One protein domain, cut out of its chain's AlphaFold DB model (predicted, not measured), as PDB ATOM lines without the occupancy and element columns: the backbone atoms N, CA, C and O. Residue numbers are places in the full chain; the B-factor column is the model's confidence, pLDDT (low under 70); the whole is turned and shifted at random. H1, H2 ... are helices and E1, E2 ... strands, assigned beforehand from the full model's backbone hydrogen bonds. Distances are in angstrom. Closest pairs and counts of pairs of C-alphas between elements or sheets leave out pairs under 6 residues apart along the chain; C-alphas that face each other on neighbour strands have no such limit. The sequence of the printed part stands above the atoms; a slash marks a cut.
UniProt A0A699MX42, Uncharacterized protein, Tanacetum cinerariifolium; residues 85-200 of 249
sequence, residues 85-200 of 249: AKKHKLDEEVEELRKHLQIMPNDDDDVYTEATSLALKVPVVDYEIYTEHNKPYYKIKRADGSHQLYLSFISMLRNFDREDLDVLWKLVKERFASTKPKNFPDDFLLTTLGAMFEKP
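This is residues 85 to 200 of the 249 residues of an uncharacterized protein of Tanacetum cinerariifolium (UniProt A0A699MX42). A small wall of three antiparallel strands, E1, E2 and E3, has the short helix H2 packed over E3, while H3, which only grazes the sheet with residues 163 to 175, and H4, which only grazes it with residues 184 to 186, pack on each other at a steep angle. The helix H1 is an arm whose residues 85 to 92 stick out from this body, and a long loop, residues 103 to 123, leads from it past the E3 edge of the sheet to E1. The printed part has 116 residues, with four named helices and three named strands in the order H1 E1 E2 E3 H2 H3 H4; the sheet's order is E1 - E2 - E3, and the class is mixed, helices and strands. The whole is compact, with a radius of gyration of the C-alphas of 15.0 A, yet only just elongated, spanning 52 by 34 by 26 A.

E1 is residues 124 to 132, 21.9 A long, beginning at C-alpha 124 (259.935, 155.612, 303.527). E2 is residues 135 to 142, 22.0 A, and E3 is residues 147 to 150, 10.1 A. H2 is residues 153 to 159, 10.3 A, and H3 is residues 162 to 175, 19.9 A. H4, residues 184 to 197, is 19.8 A long and ends at C-alpha 197 (251.228, 170.567, 302.510). H1, residues 85 to 102, is 24.9 A long and begins at C-alpha 85 (267.906, 194.589, 305.477).

The sheet is a meander, each strand the antiparallel neighbour of the one before. E1 and E2 form a hairpin at 157 degrees, with N 128 and O 139 at 2.9 A, within hydrogen-bond range. E2 and E3 form another at 147 degrees, with N 140 and O 148 at 2.8 A. Residues 112 to 113 pair antiparallel with residues 148 to 149 of E3. H2 is on the sheet over E3 at a height of 9.2 A, slantwise to the strands at 41 degrees to E3 on the local plane; the closest C-alphas of E3 and H2 are those of Tyr 150 and Met 156, 5.7 A apart. H3 only grazes the sheet with residues 163 to 175, and H4 only grazes it with residues 184 to 186. H3 touches H4 with residues 169 to 173 alone, opposite ways at a steep tilt of 56 degrees; their closest C-alphas, those of Trp 169 and Leu 193, are 6.1 A apart. H2 and H3 are close but not clearly touching, their closest C-alphas, Leu 157 and Leu 165, 7.9 A apart. H1 is not on the sheet; it is near H4, with 6 pairs of C-alphas within 10 A, and apart from H3. Every O i to N i+4 pair is within hydrogen-bond range in H1, H3 and H4, and 2 of 3 in H2.

The C-alphas of Ala 85 and Leu 118, the two farthest apart, are 52.0 A from each other. Without the free residues 85 to 92 the body spans 39 by 32 by 26 A. The printed part has no cut, and the link from H1 to E1, 21 residues, is long. The mean pLDDT of the printed part is 72.5; residues 85 to 121 and 199 to 200 are under 70.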
ATOM      1  N   ALA A  85     267.259 195.674 304.739       44.66
ATOM      2  CA  ALA A  85     267.906 194.589 305.477       44.66
ATOM      3  C   ALA A  85     267.198 193.234 305.276       44.66
ATOM      4  O   ALA A  85     267.855 192.224 305.027       44.66
ATOM      5  N   LYS A  86     265.854 193.203 305.294       45.81
ATOM      6  CA  LYS A  86     265.084 191.991 304.944       45.81
ATOM      7  C   LYS A  86     265.281 191.557 303.490       45.81
ATOM      8  O   LYS A  86     265.288 190.360 303.229       45.81
ATOM      9  N   LYS A  87     265.430 192.500 302.553       46.66
ATOM     10  CA  LYS A  87     265.674 192.188 301.135       46.66
ATOM     11  C   LYS A  87     267.023 191.513 300.923       46.66
ATOM     12  O   LYS A  87     267.053 190.472 300.291       46.66
ATOM     13  N   HIS A  88     268.092 192.037 301.523       44.62
ATOM     14  CA  HIS A  88     269.423 191.438 301.389       44.62
ATOM     15  C   HIS A  88     269.461 189.992 301.902       44.62
ATOM     16  O   HIS A  88     270.070 189.128 301.281       44.62
ATOM     17  N   LYS A  89     268.763 189.712 303.010       42.06
ATOM     18  CA  LYS A  89     268.692 188.361 303.581       42.06
ATOM     19  C   LYS A  89     267.917 187.384 302.685       42.06
ATOM     20  O   LYS A  89     268.326 186.243 302.534       42.06
ATOM     21  N   LEU A  90     266.834 187.849 302.061       40.66
ATOM     22  CA  LEU A  90     266.077 187.057 301.089       40.66
ATOM     23  C   LEU A  90     266.849 186.854 299.781       40.66
ATOM     24  O   LEU A  90     266.770 185.777 299.210       40.66
ATOM     25  N   ASP A  91     267.589 187.857 299.311       39.50
ATOM     26  CA  ASP A  91     268.386 187.758 298.085       39.50
ATOM     27  C   ASP A  91     269.556 186.769 298.251       39.50
ATOM     28  O   ASP A  91     269.847 186.007 297.331       39.50
ATOM     29  N   GLU A  92     270.174 186.715 299.436       54.00
ATOM     30  CA  GLU A  92     271.207 185.732 299.789       54.00
ATOM     31  C   GLU A  92     270.634 184.309 299.895       54.00
ATOM     32  O   GLU A  92     271.156 183.388 299.268       54.00
ATOM     33  N   GLU A  93     269.498 184.138 300.584       50.25
ATOM     34  CA  GLU A  93     268.773 182.860 300.648       50.25
ATOM     35  C   GLU A  93     268.333 182.399 299.249       50.25
ATOM     36  O   GLU A  93     268.441 181.219 298.924       50.25
ATOM     37  N   VAL A  94     267.888 183.316 298.383       48.06
ATOM     38  CA  VAL A  94     267.511 183.024 296.992       48.06
ATOM     39  C   VAL A  94     268.723 182.661 296.141       48.06
ATOM     40  O   VAL A  94     268.593 181.764 295.316       48.06
ATOM     41  N   GLU A  95     269.885 183.291 296.318       54.81
ATOM     42  CA  GLU A  95     271.128 182.912 295.631       54.81
ATOM     43  C   GLU A  95     271.653 181.548 296.105       54.81
ATOM     44  O   GLU A  95     272.084 180.743 295.279       54.81
ATOM     45  N   GLU A  96     271.542 181.212 297.393       56.44
ATOM     46  CA  GLU A  96     271.855 179.868 297.892       56.44
ATOM     47  C   GLU A  96     270.872 178.826 297.355       56.44
ATOM     48  O   GLU A  96     271.290 177.793 296.832       56.44
ATOM     49  N   LEU A  97     269.568 179.097 297.411       55.72
ATOM     50  CA  LEU A  97     268.522 178.248 296.836       55.72
ATOM     51  C   LEU A  97     268.775 178.057 295.341       55.72
ATOM     52  O   LEU A  97     268.786 176.936 294.837       55.72
ATOM     53  N   ARG A  98     269.075 179.151 294.637       49.91
ATOM     54  CA  ARG A  98     269.460 179.163 293.234       49.91
ATOM     55  C   ARG A  98     270.725 178.359 293.020       49.91
ATOM     56  O   ARG A  98     270.731 177.609 292.074       49.91
ATOM     57  N   LYS A  99     271.748 178.392 293.868       61.31
ATOM     58  CA  LYS A  99     272.916 177.502 293.754       61.31
ATOM     59  C   LYS A  99     272.520 176.028 293.905       61.31
ATOM     60  O   LYS A  99     272.984 175.212 293.118       61.31
ATOM     61  N   HIS A 100     271.615 175.689 294.825       53.94
ATOM     62  CA  HIS A 100     271.087 174.324 294.981       53.94
ATOM     63  C   HIS A 100     270.174 173.888 293.816       53.94
ATOM     64  O   HIS A 100     270.071 172.698 293.529       53.94
ATOM     65  N   LEU A 101     269.543 174.838 293.116       50.72
ATOM     66  CA  LEU A 101     268.644 174.612 291.973       50.72
ATOM     67  C   LEU A 101     269.320 174.786 290.595       50.72
ATOM     68  O   LEU A 101     268.843 174.238 289.605       50.72
ATOM     69  N   GLN A 102     270.415 175.544 290.522       40.94
ATOM     70  CA  GLN A 102     271.217 175.896 289.341       40.94
ATOM     71  C   GLN A 102     272.403 174.941 289.151       40.94
ATOM     72  O   GLN A 102     273.070 175.010 288.121       40.94
ATOM     73  N   ILE A 103     272.585 173.949 290.033       43.09
ATOM     74  CA  ILE A 103     273.233 172.667 289.689       43.09
ATOM     75  C   ILE A 103     272.298 171.864 288.742       43.09
ATOM     76  O   ILE A 103     271.987 170.701 288.946       43.09
ATOM     77  N   MET A 104     271.780 172.520 287.700       39.78
ATOM     78  CA  MET A 104     271.036 171.955 286.574       39.78
ATOM     79  C   MET A 104     271.353 172.845 285.364       39.78
ATOM     80  O   MET A 104     270.927 174.003 285.324       39.78
ATOM     81  N   PRO A 105     272.142 172.344 284.404       47.97
ATOM     82  CA  PRO A 105     271.822 171.110 283.705       47.97
ATOM     83  C   PRO A 105     272.856 170.022 283.988       47.97
ATOM     84  O   PRO A 105     274.041 170.223 283.749       47.97
ATOM     85  N   ASN A 106     272.405 168.858 284.441       41.25
ATOM     86  CA  ASN A 106     273.136 167.646 284.123       41.25
ATOM     87  C   ASN A 106     272.139 166.613 283.610       41.25
ATOM     88  O   ASN A 106     271.093 166.399 284.224       41.25
ATOM     89  N   ASP A 107     272.457 166.061 282.447       47.22
ATOM     90  CA  ASP A 107     271.728 164.992 281.764       47.22
ATOM     91  C   ASP A 107     271.932 163.623 282.449       47.22
ATOM     92  O   ASP A 107     271.447 162.613 281.948       47.22
ATOM     93  N   ASP A 108     272.597 163.582 283.609       45.59
ATOM     94  CA  ASP A 108     272.838 162.355 284.365       45.59
ATOM     95  C   ASP A 108     271.889 162.263 285.569       45.59
ATOM     96  O   ASP A 108     271.984 163.040 286.522       45.59
ATOM     97  N   ASP A 109     270.970 161.296 285.519       54.16
ATOM     98  CA  ASP A 109     270.231 160.803 286.681       54.16
ATOM     99  C   ASP A 109     271.230 160.190 287.682       54.16
ATOM    100  O   ASP A 109     271.696 159.064 287.528       54.16
ATOM    101  N   ASP A 110     271.569 160.937 288.728       60.75
ATOM    102  CA  ASP A 110     272.573 160.592 289.741       60.75
ATOM    103  C   ASP A 110     271.985 159.894 290.978       60.75
ATOM    104  O   ASP A 110     272.497 160.021 292.095       60.75
ATOM    105  N   VAL A 111     270.908 159.125 290.790       59.56
ATOM    106  CA  VAL A 111     270.393 158.242 291.842       59.56
ATOM    107  C   VAL A 111     271.384 157.097 292.022       59.56
ATOM    108  O   VAL A 111     271.390 156.129 291.260       59.56
ATOM    109  N   TYR A 112     272.229 157.192 293.047       55.50
ATOM    110  CA  TYR A 112     273.097 156.090 293.444       55.50
ATOM    111  C   TYR A 112     272.259 155.062 294.214       55.50
ATOM    112  O   TYR A 112     272.099 155.125 295.435       55.50
ATOM    113  N   THR A 113     271.638 154.141 293.481       56.81
ATOM    114  CA  THR A 113     270.988 152.956 294.049       56.81
ATOM    115  C   THR A 113     272.047 151.907 294.363       56.81
ATOM    116  O   THR A 113     272.532 151.224 293.467       56.81
ATOM    117  N   GLU A 114     272.386 151.747 295.641       50.06
ATOM    118  CA  GLU A 114     273.313 150.698 296.098       50.06
ATOM    119  C   GLU A 114     272.634 149.308 296.212       50.06
ATOM    120  O   GLU A 114     273.274 148.330 296.587       50.06
ATOM    121  N   ALA A 115     271.341 149.176 295.878       40.84
ATOM    122  CA  ALA A 115     270.578 147.940 296.074       40.84
ATOM    123  C   ALA A 115     269.713 147.528 294.868       40.84
ATOM    124  O   ALA A 115     269.169 148.355 294.140       40.84
ATOM    125  N   THR A 116     269.575 146.208 294.699       45.47
ATOM    126  CA  THR A 116     268.772 145.519 293.681       45.47
ATOM    127  C   THR A 116     267.296 145.920 293.749       45.47
ATOM    128  O   THR A 116     266.622 145.647 294.740       45.47
ATOM    129  N   SER A 117     266.775 146.505 292.668       43.84
ATOM    130  CA  SER A 117     265.361 146.863 292.506       43.84
ATOM    131  C   SER A 117     264.459 145.620 292.439       43.84
ATOM    132  O   SER A 117     264.082 145.163 291.360       43.84
ATOM    133  N   LEU A 118     264.101 145.044 293.587       49.12
ATOM    134  CA  LEU A 118     262.952 144.143 293.700       49.12
ATOM    135  C   LEU A 118     261.688 145.007 293.646       49.12
ATOM    136  O   LEU A 118     261.596 146.009 294.343       49.12
ATOM    137  N   ALA A 119     260.740 144.643 292.786       44.62
ATOM    138  CA  ALA A 119     259.597 145.441 292.327       44.62
ATOM    139  C   ALA A 119     258.528 145.820 293.390       44.62
ATOM    140  O   ALA A 119     257.346 145.934 293.067       44.62
ATOM    141  N   LEU A 120     258.908 146.015 294.654       57.41
ATOM    142  CA  LEU A 120     258.033 146.411 295.752       57.41
ATOM    143  C   LEU A 120     258.325 147.867 296.146       57.41
ATOM    144  O   LEU A 120     259.453 148.216 296.482       57.41
ATOM    145  N   LYS A 121     257.294 148.723 296.122       68.62
ATOM    146  CA  LYS A 121     257.346 150.077 296.699       68.62
ATOM    147  C   LYS A 121     257.424 149.960 298.220       68.62
ATOM    148  O   LYS A 121     256.407 149.841 298.899       68.62
ATOM    149  N   VAL A 122     258.641 149.924 298.744       78.94
ATOM    150  CA  VAL A 122     258.882 149.879 300.187       78.94
ATOM    151  C   VAL A 122     258.649 151.277 300.775       78.94
ATOM    152  O   VAL A 122     259.206 152.233 300.240       78.94
ATOM    153  N   PRO A 123     257.877 151.438 301.865       84.62
ATOM    154  CA  PRO A 123     257.627 152.746 302.470       84.62
ATOM    155  C   PRO A 123     258.904 153.441 302.958       84.62
ATOM    156  O   PRO A 123     259.828 152.789 303.462       84.62
ATOM    157  N   VAL A 124     258.938 154.772 302.846       87.19
ATOM    158  CA  VAL A 124     259.935 155.612 303.527       87.19
ATOM    159  C   VAL A 124     259.733 155.513 305.040       87.19
ATOM    160  O   VAL A 124     258.604 155.552 305.518       87.19
ATOM    161  N   VAL A 125     260.819 155.392 305.799       91.75
ATOM    162  CA  VAL A 125     260.781 155.345 307.276       91.75
ATOM    163  C   VAL A 125     261.622 156.424 307.926       91.75
ATOM    164  O   VAL A 125     261.311 156.831 309.038       91.75
ATOM    165  N   ASP A 126     262.676 156.892 307.264       92.88
ATOM    166  CA  ASP A 126     263.534 157.943 307.800       92.88
ATOM    167  C   ASP A 126     264.319 158.630 306.675       92.88
ATOM    168  O   ASP A 126     264.419 158.117 305.555       92.88
ATOM    169  N   TYR A 127     264.897 159.792 306.972       92.31
ATOM    170  CA  TYR A 127     265.807 160.493 306.076       92.31
ATOM    171  C   TYR A 127     267.026 161.049 306.821       92.31
ATOM    172  O   TYR A 127     266.995 161.355 308.014       92.31
ATOM    173  N   GLU A 128     268.129 161.211 306.106       92.00
ATOM    174  CA  GLU A 128     269.359 161.789 306.633       92.00
ATOM    175  C   GLU A 128     270.060 162.608 305.554       92.00
ATOM    176  O   GLU A 128     269.960 162.302 304.368       92.00
ATOM    177  N   ILE A 129     270.765 163.662 305.956       89.31
ATOM    178  CA  ILE A 129     271.613 164.427 305.042       89.31
ATOM    179  C   ILE A 129     273.027 163.879 305.178       89.31
ATOM    180  O   ILE A 129     273.660 164.025 306.223       89.31
ATOM    181  N   TYR A 130     273.508 163.238 304.120       85.38
ATOM    182  CA  TYR A 130     274.856 162.695 304.035       85.38
ATOM    183  C   TYR A 130     275.719 163.619 303.181       85.38
ATOM    184  O   TYR A 130     275.321 163.969 302.076       85.38
ATOM    185  N   THR A 131     276.893 164.021 303.660       84.62
ATOM    186  CA  THR A 131     277.797 164.879 302.882       84.62
ATOM    187  C   THR A 131     278.979 164.064 302.386       84.62
ATOM    188  O   THR A 131     279.803 163.624 303.184       84.62
ATOM    189  N   GLU A 132     279.103 163.925 301.068       80.81
ATOM    190  CA  GLU A 132     280.231 163.259 300.415       80.81
ATOM    191  C   GLU A 132     280.906 164.227 299.449       80.81
ATOM    192  O   GLU A 132     280.233 164.944 298.712       80.81
ATOM    193  N   HIS A 133     282.240 164.298 299.456       79.94
ATOM    194  CA  HIS A 133     282.999 165.216 298.591       79.94
ATOM    195  C   HIS A 133     282.501 166.677 298.628       79.94
ATOM    196  O   HIS A 133     282.468 167.362 297.605       79.94
ATOM    197  N   ASN A 134     282.112 167.161 299.814       79.81
ATOM    198  CA  ASN A 134     281.559 168.506 300.023       79.81
ATOM    199  C   ASN A 134     280.219 168.763 299.294       79.81
ATOM    200  O   ASN A 134     279.851 169.913 299.052       79.81
ATOM    201  N   LYS A 135     279.491 167.695 298.946       80.88
ATOM    202  CA  LYS A 135     278.148 167.739 298.366       80.88
ATOM    203  C   LYS A 135     277.153 167.052 299.304       80.88
ATOM    204  O   LYS A 135     277.412 165.921 299.717       80.88
ATOM    205  N   PRO A 136     276.039 167.710 299.662       82.38
ATOM    206  CA  PRO A 136     274.988 167.079 300.442       82.38
ATOM    207  C   PRO A 136     274.134 166.165 299.553       82.38
ATOM    208  O   PRO A 136     273.753 166.539 298.447       82.38
ATOM    209  N   TYR A 137     273.794 164.996 300.079       87.25
ATOM    210  CA  TYR A 137     272.872 164.022 299.514       87.25
ATOM    211  C   TYR A 137     271.732 163.779 300.497       87.25
ATOM    212  O   TYR A 137     271.941 163.650 301.707       87.25
ATOM    213  N   TYR A 138     270.522 163.659 299.966       87.25
ATOM    214  CA  TYR A 138     269.355 163.208 300.708       87.25
ATOM    215  C   TYR A 138     269.357 161.682 300.732       87.25
ATOM    216  O   TYR A 138     269.078 161.035 299.723       87.25
ATOM    217  N   LYS A 139     269.694 161.105 301.885       91.69
ATOM    218  CA  LYS A 139     269.659 159.667 302.134       91.69
ATOM    219  C   LYS A 139     268.286 159.272 302.650       91.69
ATOM    220  O   LYS A 139     267.956 159.527 303.804       91.69
ATOM    221  N   ILE A 140     267.500 158.625 301.803       91.00
ATOM    222  CA  ILE A 140     266.159 158.139 302.129       91.00
ATOM    223  C   ILE A 140     266.267 156.690 302.573       91.00
ATOM    224  O   ILE A 140     266.705 155.841 301.798       91.00
ATOM    225  N   LYS A 141     265.874 156.408 303.815       92.25
ATOM    226  CA  LYS A 141     265.864 155.064 304.400       92.25
ATOM    227  C   LYS A 141     264.478 154.453 304.221       92.25
ATOM    228  O   LYS A 141     263.459 155.090 304.514       92.25
ATOM    229  N   ARG A 142     264.443 153.218 303.733       90.75
ATOM    230  CA  ARG A 142     263.225 152.447 303.480       90.75
ATOM    231  C   ARG A 142     263.053 151.356 304.544       90.75
ATOM    232  O   ARG A 142     264.002 150.975 305.228       90.75
ATOM    233  N   ALA A 143     261.818 150.888 304.722       87.44
ATOM    234  CA  ALA A 143     261.454 149.952 305.792       87.44
ATOM    235  C   ALA A 143     262.140 148.574 305.691       87.44
ATOM    236  O   ALA A 143     262.259 147.870 306.689       87.44
ATOM    237  N   ASP A 144     262.602 148.194 304.500       85.38
ATOM    238  CA  ASP A 144     263.349 146.961 304.228       85.38
ATOM    239  C   ASP A 144     264.843 147.065 304.591       85.38
ATOM    240  O   ASP A 144     265.598 146.115 304.398       85.38
ATOM    241  N   GLY A 145     265.278 148.218 305.111       85.19
ATOM    242  CA  GLY A 145     266.673 148.515 305.424       85.19
ATOM    243  C   GLY A 145     267.480 149.031 304.230       85.19
ATOM    244  O   GLY A 145     268.636 149.420 304.413       85.19
ATOM    245  N   SER A 146     266.896 149.084 303.026       87.12
ATOM    246  CA  SER A 146     267.534 149.716 301.872       87.12
ATOM    247  C   SER A 146     267.554 151.237 302.028       87.12
ATOM    248  O   SER A 146     266.803 151.836 302.808       87.12
ATOM    249  N   HIS A 147     268.449 151.887 301.289       88.44
ATOM    250  CA  HIS A 147     268.479 153.337 301.217       88.44
ATOM    251  C   HIS A 147     268.838 153.820 299.819       88.44
ATOM    252  O   HIS A 147     269.520 153.133 299.062       88.44
ATOM    253  N   GLN A 148     268.360 155.015 299.489       87.69
ATOM    254  CA  GLN A 148     268.641 155.687 298.225       87.69
ATOM    255  C   GLN A 148     269.220 157.068 298.505       87.69
ATOM    256  O   GLN A 148     268.785 157.749 299.437       87.69
ATOM    257  N   LEU A 149     270.212 157.459 297.710       88.06
ATOM    258  CA  LEU A 149     270.848 158.769 297.782       88.06
ATOM    259  C   LEU A 149     270.362 159.625 296.616       88.06
ATOM    260  O   LEU A 149     270.434 159.207 295.461       88.06
ATOM    261  N   TYR A 150     269.902 160.835 296.921       84.25
ATOM    262  CA  TYR A 150     269.527 161.827 295.917       84.25
ATOM    263  C   TYR A 150     270.395 163.066 296.072       84.25
ATOM    264  O   TYR A 150     270.460 163.642 297.158       84.25
ATOM    265  N   LEU A 151     271.028 163.515 294.988       80.94
ATOM    266  CA  LEU A 151     271.838 164.734 295.021       80.94
ATOM    267  C   LEU A 151     270.980 166.003 295.150       80.94
ATOM    268  O   LEU A 151     271.437 167.025 295.658       80.94
ATOM    269  N   SER A 152     269.724 165.962 294.701       76.88
ATOM    270  CA  SER A 152     268.840 167.124 294.721       76.88
ATOM    271  C   SER A 152     267.426 166.767 295.161       76.88
ATOM    272  O   SER A 152     266.938 165.653 294.968       76.88
ATOM    273  N   PHE A 153     266.720 167.762 295.692       75.44
ATOM    274  CA  PHE A 153     265.303 167.622 296.013       75.44
ATOM    275  C   PHE A 153     264.467 167.302 294.761       75.44
ATOM    276  O   PHE A 153     263.520 166.527 294.821       75.44
ATOM    277  N   ILE A 154     264.851 167.837 293.596       73.44
ATOM    278  CA  ILE A 154     264.158 167.566 292.331       73.44
ATOM    279  C   ILE A 154     264.350 166.110 291.892       73.44
ATOM    280  O   ILE A 154     263.385 165.498 291.434       73.44
ATOM    281  N   SER A 155     265.558 165.547 292.006       73.44
ATOM    282  CA  SER A 155     265.794 164.138 291.655       73.44
ATOM    283  C   SER A 155     265.055 163.196 292.605       73.44
ATOM    284  O   SER A 155     264.479 162.210 292.149       73.44
ATOM    285  N   MET A 156     264.937 163.558 293.884       80.25
ATOM    286  CA  MET A 156     264.073 162.853 294.833       80.25
ATOM    287  C   MET A 156     262.594 162.889 294.403       80.25
ATOM    288  O   MET A 156     261.972 161.839 294.267       80.25
ATOM    289  N   LEU A 157     262.044 164.065 294.076       74.19
ATOM    290  CA  LEU A 157     260.644 164.211 293.641       74.19
ATOM    291  C   LEU A 157     260.289 163.422 292.371       74.19
ATOM    292  O   LEU A 157     259.129 163.072 292.177       74.19
ATOM    293  N   ARG A 158     261.249 163.154 291.478       71.19
ATOM    294  CA  ARG A 158     260.995 162.336 290.276       71.19
ATOM    295  C   ARG A 158     260.736 160.867 290.607       71.19
ATOM    296  O   ARG A 158     260.022 160.208 289.857       71.19
ATOM    297  N   ASN A 159     261.326 160.378 291.695       75.00
ATOM    298  CA  ASN A 159     261.276 158.975 292.104       75.00
ATOM    299  C   ASN A 159     260.207 158.699 293.166       75.00
ATOM    300  O   ASN A 159     259.797 157.554 293.338       75.00
ATOM    301  N   PHE A 160     259.770 159.738 293.873       78.44
ATOM    302  CA  PHE A 160     258.729 159.637 294.880       78.44
ATOM    303  C   PHE A 160     257.347 159.597 294.221       78.44
ATOM    304  O   PHE A 160     257.157 160.054 293.090       78.44
ATOM    305  N   ASP A 161     256.380 159.029 294.931       75.50
ATOM    306  CA  ASP A 161     254.959 159.262 294.708       75.50
ATOM    307  C   ASP A 161     254.396 160.179 295.806       75.50
ATOM    308  O   ASP A 161     255.119 160.700 296.664       75.50
ATOM    309  N   ARG A 162     253.089 160.440 295.751       74.62
ATOM    310  CA  ARG A 162     252.425 161.325 296.711       74.62
ATOM    311  C   ARG A 162     252.476 160.751 298.125       74.62
ATOM    312  O   ARG A 162     252.615 161.510 299.080       74.62
ATOM    313  N   GLU A 163     252.352 159.439 298.249       76.81
ATOM    314  CA  GLU A 163     252.380 158.708 299.508       76.81
ATOM    315  C   GLU A 163     253.760 158.809 300.166       76.81
ATOM    316  O   GLU A 163     253.854 159.184 301.334       76.81
ATOM    317  N   ASP A 164     254.831 158.575 299.406       81.44
ATOM    318  CA  ASP A 164     256.208 158.747 299.866       81.44
ATOM    319  C   ASP A 164     256.465 160.194 300.317       81.44
ATOM    320  O   ASP A 164     257.132 160.426 301.329       81.44
ATOM    321  N   LEU A 165     255.917 161.178 299.595       82.38
ATOM    322  CA  LEU A 165     256.074 162.593 299.932       82.38
ATOM    323  C   LEU A 165     255.291 162.991 301.197       82.38
ATOM    324  O   LEU A 165     255.797 163.773 302.001       82.38
ATOM    325  N   ASP A 166     254.092 162.441 301.401       80.75
ATOM    326  CA  ASP A 166     253.300 162.638 302.623       80.75
ATOM    327  C   ASP A 166     254.003 162.038 303.849       80.75
ATOM    328  O   ASP A 166     254.086 162.670 304.907       80.75
ATOM    329  N   VAL A 167     254.576 160.839 303.704       89.00
ATOM    330  CA  VAL A 167     255.373 160.210 304.764       89.00
ATOM    331  C   VAL A 167     256.624 161.034 305.060       89.00
ATOM    332  O   VAL A 167     256.900 161.324 306.225       89.00
ATOM    333  N   LEU A 168     257.346 161.482 304.030       88.12
ATOM    334  CA  LEU A 168     258.509 162.350 304.207       88.12
ATOM    335  C   LEU A 168     258.140 163.654 304.926       88.12
ATOM    336  O   LEU A 168     258.859 164.078 305.831       88.12
ATOM    337  N   TRP A 169     257.009 164.270 304.576       89.56
ATOM    338  CA  TRP A 169     256.529 165.469 305.257       89.56
ATOM    339  C   TRP A 169     256.252 165.219 306.742       89.56
ATOM    340  O   TRP A 169     256.697 165.999 307.586       89.56
ATOM    341  N   LYS A 170     255.585 164.111 307.085       90.62
ATOM    342  CA  LYS A 170     255.351 163.718 308.484       90.62
ATOM    343  C   LYS A 170     256.657 163.551 309.255       90.62
ATOM    344  O   LYS A 170     256.768 164.092 310.350       90.62
ATOM    345  N   LEU A 171     257.651 162.886 308.665       92.94
ATOM    346  CA  LEU A 171     258.966 162.678 309.284       92.94
ATOM    347  C   LEU A 171     259.699 163.998 309.546       92.94
ATOM    348  O   LEU A 171     260.210 164.220 310.643       92.94
ATOM    349  N   VAL A 172     259.734 164.889 308.553       90.69
ATOM    350  CA  VAL A 172     260.354 166.219 308.682       90.69
ATOM    351  C   VAL A 172     259.643 167.035 309.763       90.69
ATOM    352  O   VAL A 172     260.290 167.651 310.611       90.69
ATOM    353  N   LYS A 173     258.308 166.993 309.781       90.88
ATOM    354  CA  LYS A 173     257.491 167.694 310.771       90.88
ATOM    355  C   LYS A 173     257.711 167.164 312.183       90.88
ATOM    356  O   LYS A 173     257.852 167.958 313.102       90.88
ATOM    357  N   GLU A 174     257.759 165.848 312.356       92.19
ATOM    358  CA  GLU A 174     258.009 165.203 313.647       92.19
ATOM    359  C   GLU A 174     259.412 165.532 314.168       92.19
ATOM    360  O   GLU A 174     259.572 165.943 315.319       92.19
ATOM    361  N   ARG A 175     260.423 165.462 313.295       90.56
ATOM    362  CA  ARG A 175     261.816 165.783 313.634       90.56
ATOM    363  C   ARG A 175     261.989 167.226 314.110       90.56
ATOM    364  O   ARG A 175     262.713 167.478 315.080       90.56
ATOM    365  N   PHE A 176     261.312 168.168 313.456       91.81
ATOM    366  CA  PHE A 176     261.389 169.594 313.781       91.81
ATOM    367  C   PHE A 176     260.200 170.117 314.594       91.81
ATOM    368  O   PHE A 176     260.059 171.325 314.774       91.81
ATOM    369  N   ALA A 177     259.380 169.229 315.165       89.69
ATOM    370  CA  ALA A 177     258.300 169.623 316.070       89.69
ATOM    371  C   ALA A 177     258.849 170.299 317.336       89.69
ATOM    372  O   ALA A 177     258.298 171.290 317.812       89.69
ATOM    373  N   SER A 178     259.965 169.775 317.854       82.31
ATOM    374  CA  SER A 178     260.591 170.230 319.105       82.31
ATOM    375  C   SER A 178     261.949 170.900 318.897       82.31
ATOM    376  O   SER A 178     262.514 171.452 319.841       82.31
ATOM    377  N   THR A 179     262.512 170.841 317.687       90.75
ATOM    378  CA  THR A 179     263.856 171.353 317.391       90.75
ATOM    379  C   THR A 179     263.864 172.169 316.107       90.75
ATOM    380  O   THR A 179     263.044 171.952 315.224       90.75
ATOM    381  N   LYS A 180     264.784 173.131 316.001       86.94
ATOM    382  CA  LYS A 180     264.988 173.881 314.756       86.94
ATOM    383  C   LYS A 180     266.006 173.163 313.866       86.94
ATOM    384  O   LYS A 180     266.957 172.585 314.407       86.94
ATOM    385  N   PRO A 181     265.848 173.232 312.534       87.19
ATOM    386  CA  PRO A 181     266.846 172.719 311.608       87.19
ATOM    387  C   PRO A 181     268.192 173.405 311.849       87.19
ATOM    388  O   PRO A 181     268.266 174.614 312.068       87.19
ATOM    389  N   LYS A 182     269.262 172.605 311.871       85.06
ATOM    390  CA  LYS A 182     270.636 173.092 312.091       85.06
ATOM    391  C   LYS A 182     271.372 173.369 310.786       85.06
ATOM    392  O   LYS A 182     272.307 174.158 310.775       85.06
ATOM    393  N   ASN A 183     270.958 172.699 309.715       84.81
ATOM    394  CA  ASN A 183     271.614 172.742 308.420       84.81
ATOM    395  C   ASN A 183     270.658 173.308 307.373       84.81
ATOM    396  O   ASN A 183     269.448 173.087 307.450       84.81
ATOM    397  N   PHE A 184     271.219 173.954 306.352       82.62
ATOM    398  CA  PHE A 184     270.456 174.478 305.220       82.62
ATOM    399  C   PHE A 184     269.526 173.435 304.567       82.62
ATOM    400  O   PHE A 184     268.362 173.760 304.352       82.62
ATOM    401  N   PRO A 185     269.940 172.177 304.292       83.56
ATOM    402  CA  PRO A 185     269.058 171.249 303.585       83.56
ATOM    403  C   PRO A 185     267.859 170.795 304.432       83.56
ATOM    404  O   PRO A 185     266.796 170.519 303.884       83.56
ATOM    405  N   ASP A 186     267.995 170.766 305.761       87.44
ATOM    406  CA  ASP A 186     266.877 170.480 306.667       87.44
ATOM    407  C   ASP A 186     265.866 171.634 306.685       87.44
ATOM    408  O   ASP A 186     264.659 171.406 306.604       87.44
ATOM    409  N   ASP A 187     266.360 172.873 306.757       86.19
ATOM    410  CA  ASP A 187     265.524 174.078 306.713       86.19
ATOM    411  C   ASP A 187     264.810 174.214 305.363       86.19
ATOM    412  O   ASP A 187     263.608 174.494 305.298       86.19
ATOM    413  N   PHE A 188     265.526 173.900 304.284       82.50
ATOM    414  CA  PHE A 188     264.987 173.836 302.935       82.50
ATOM    415  C   PHE A 188     263.874 172.787 302.812       82.50
ATOM    416  O   PHE A 188     262.812 173.107 302.274       82.50
ATOM    417  N   LEU A 189     264.068 171.562 303.322       85.44
ATOM    418  CA  LEU A 189     263.037 170.514 303.314       85.44
ATOM    419  C   LEU A 189     261.800 170.928 304.115       85.44
ATOM    420  O   LEU A 189     260.685 170.815 303.607       85.44
ATOM    421  N   LEU A 190     261.991 171.436 305.335       87.50
ATOM    422  CA  LEU A 190     260.902 171.873 306.210       87.50
ATOM    423  C   LEU A 190     260.085 173.001 305.568       87.50
ATOM    424  O   LEU A 190     258.857 172.927 305.520       87.50
ATOM    425  N   THR A 191     260.758 174.018 305.027       79.88
ATOM    426  CA  THR A 191     260.110 175.169 304.386       79.88
ATOM    427  C   THR A 191     259.391 174.767 303.102       79.88
ATOM    428  O   THR A 191     258.242 175.154 302.880       79.88
ATOM    429  N   THR A 192     260.045 173.964 302.261       76.06
ATOM    430  CA  THR A 192     259.524 173.580 300.945       76.06
ATOM    431  C   THR A 192     258.347 172.615 301.070       76.06
ATOM    432  O   THR A 192     257.303 172.851 300.464       76.06
ATOM    433  N   LEU A 193     258.456 171.569 301.895       81.25
ATOM    434  CA  LEU A 193     257.346 170.645 302.146       81.25
ATOM    435  C   LEU A 193     256.216 171.325 302.935       81.25
ATOM    436  O   LEU A 193     255.046 171.127 302.614       81.25
ATOM    437  N   GLY A 194     256.535 172.208 303.886       81.38
ATOM    438  CA  GLY A 194     255.527 172.998 304.597       81.38
ATOM    439  C   GLY A 194     254.709 173.884 303.655       81.38
ATOM    440  O   GLY A 194     253.484 173.948 303.767       81.38
ATOM    441  N   ALA A 195     255.353 174.505 302.663       72.31
ATOM    442  CA  ALA A 195     254.650 175.252 301.622       72.31
ATOM    443  C   ALA A 195     253.730 174.356 300.772       72.31
ATOM    444  O   ALA A 195     252.632 174.784 300.424       72.31
ATOM    445  N   MET A 196     254.139 173.114 300.483       71.94
ATOM    446  CA  MET A 196     253.335 172.167 299.699       71.94
ATOM    447  C   MET A 196     252.122 171.604 300.453       71.94
ATOM    448  O   MET A 196     251.076 171.423 299.833       71.94
ATOM    449  N   PHE A 197     252.248 171.312 301.753       72.88
ATOM    450  CA  PHE A 197     251.228 170.567 302.510       72.88
ATOM    451  C   PHE A 197     250.418 171.404 303.513       72.88
ATOM    452  O   PHE A 197     249.268 171.062 303.776       72.88
ATOM    453  N   GLU A 198     250.962 172.483 304.089       72.50
ATOM    454  CA  GLU A 198     250.248 173.266 305.121       72.50
ATOM    455  C   GLU A 198     249.550 174.520 304.598       72.50
ATOM    456  O   GLU A 198     248.603 174.990 305.230       72.50
ATOM    457  N   LYS A 199     250.008 175.112 303.488       57.91
ATOM    458  CA  LYS A 199     249.548 176.448 303.072       57.91
ATOM    459  C   LYS A 199     249.126 176.534 301.604       57.91
ATOM    460  O   LYS A 199     249.743 177.292 300.855       57.91
ATOM    461  N   PRO A 200     248.025 175.884 301.193       51.66
ATOM    462  CA  PRO A 200     247.473 176.148 299.871       51.66
ATOM    463  C   PRO A 200     246.910 177.580 299.762       51.66
ATOM    464  O   PRO A 200     247.203 178.266 298.789       51.66
TER     465      PRO A 200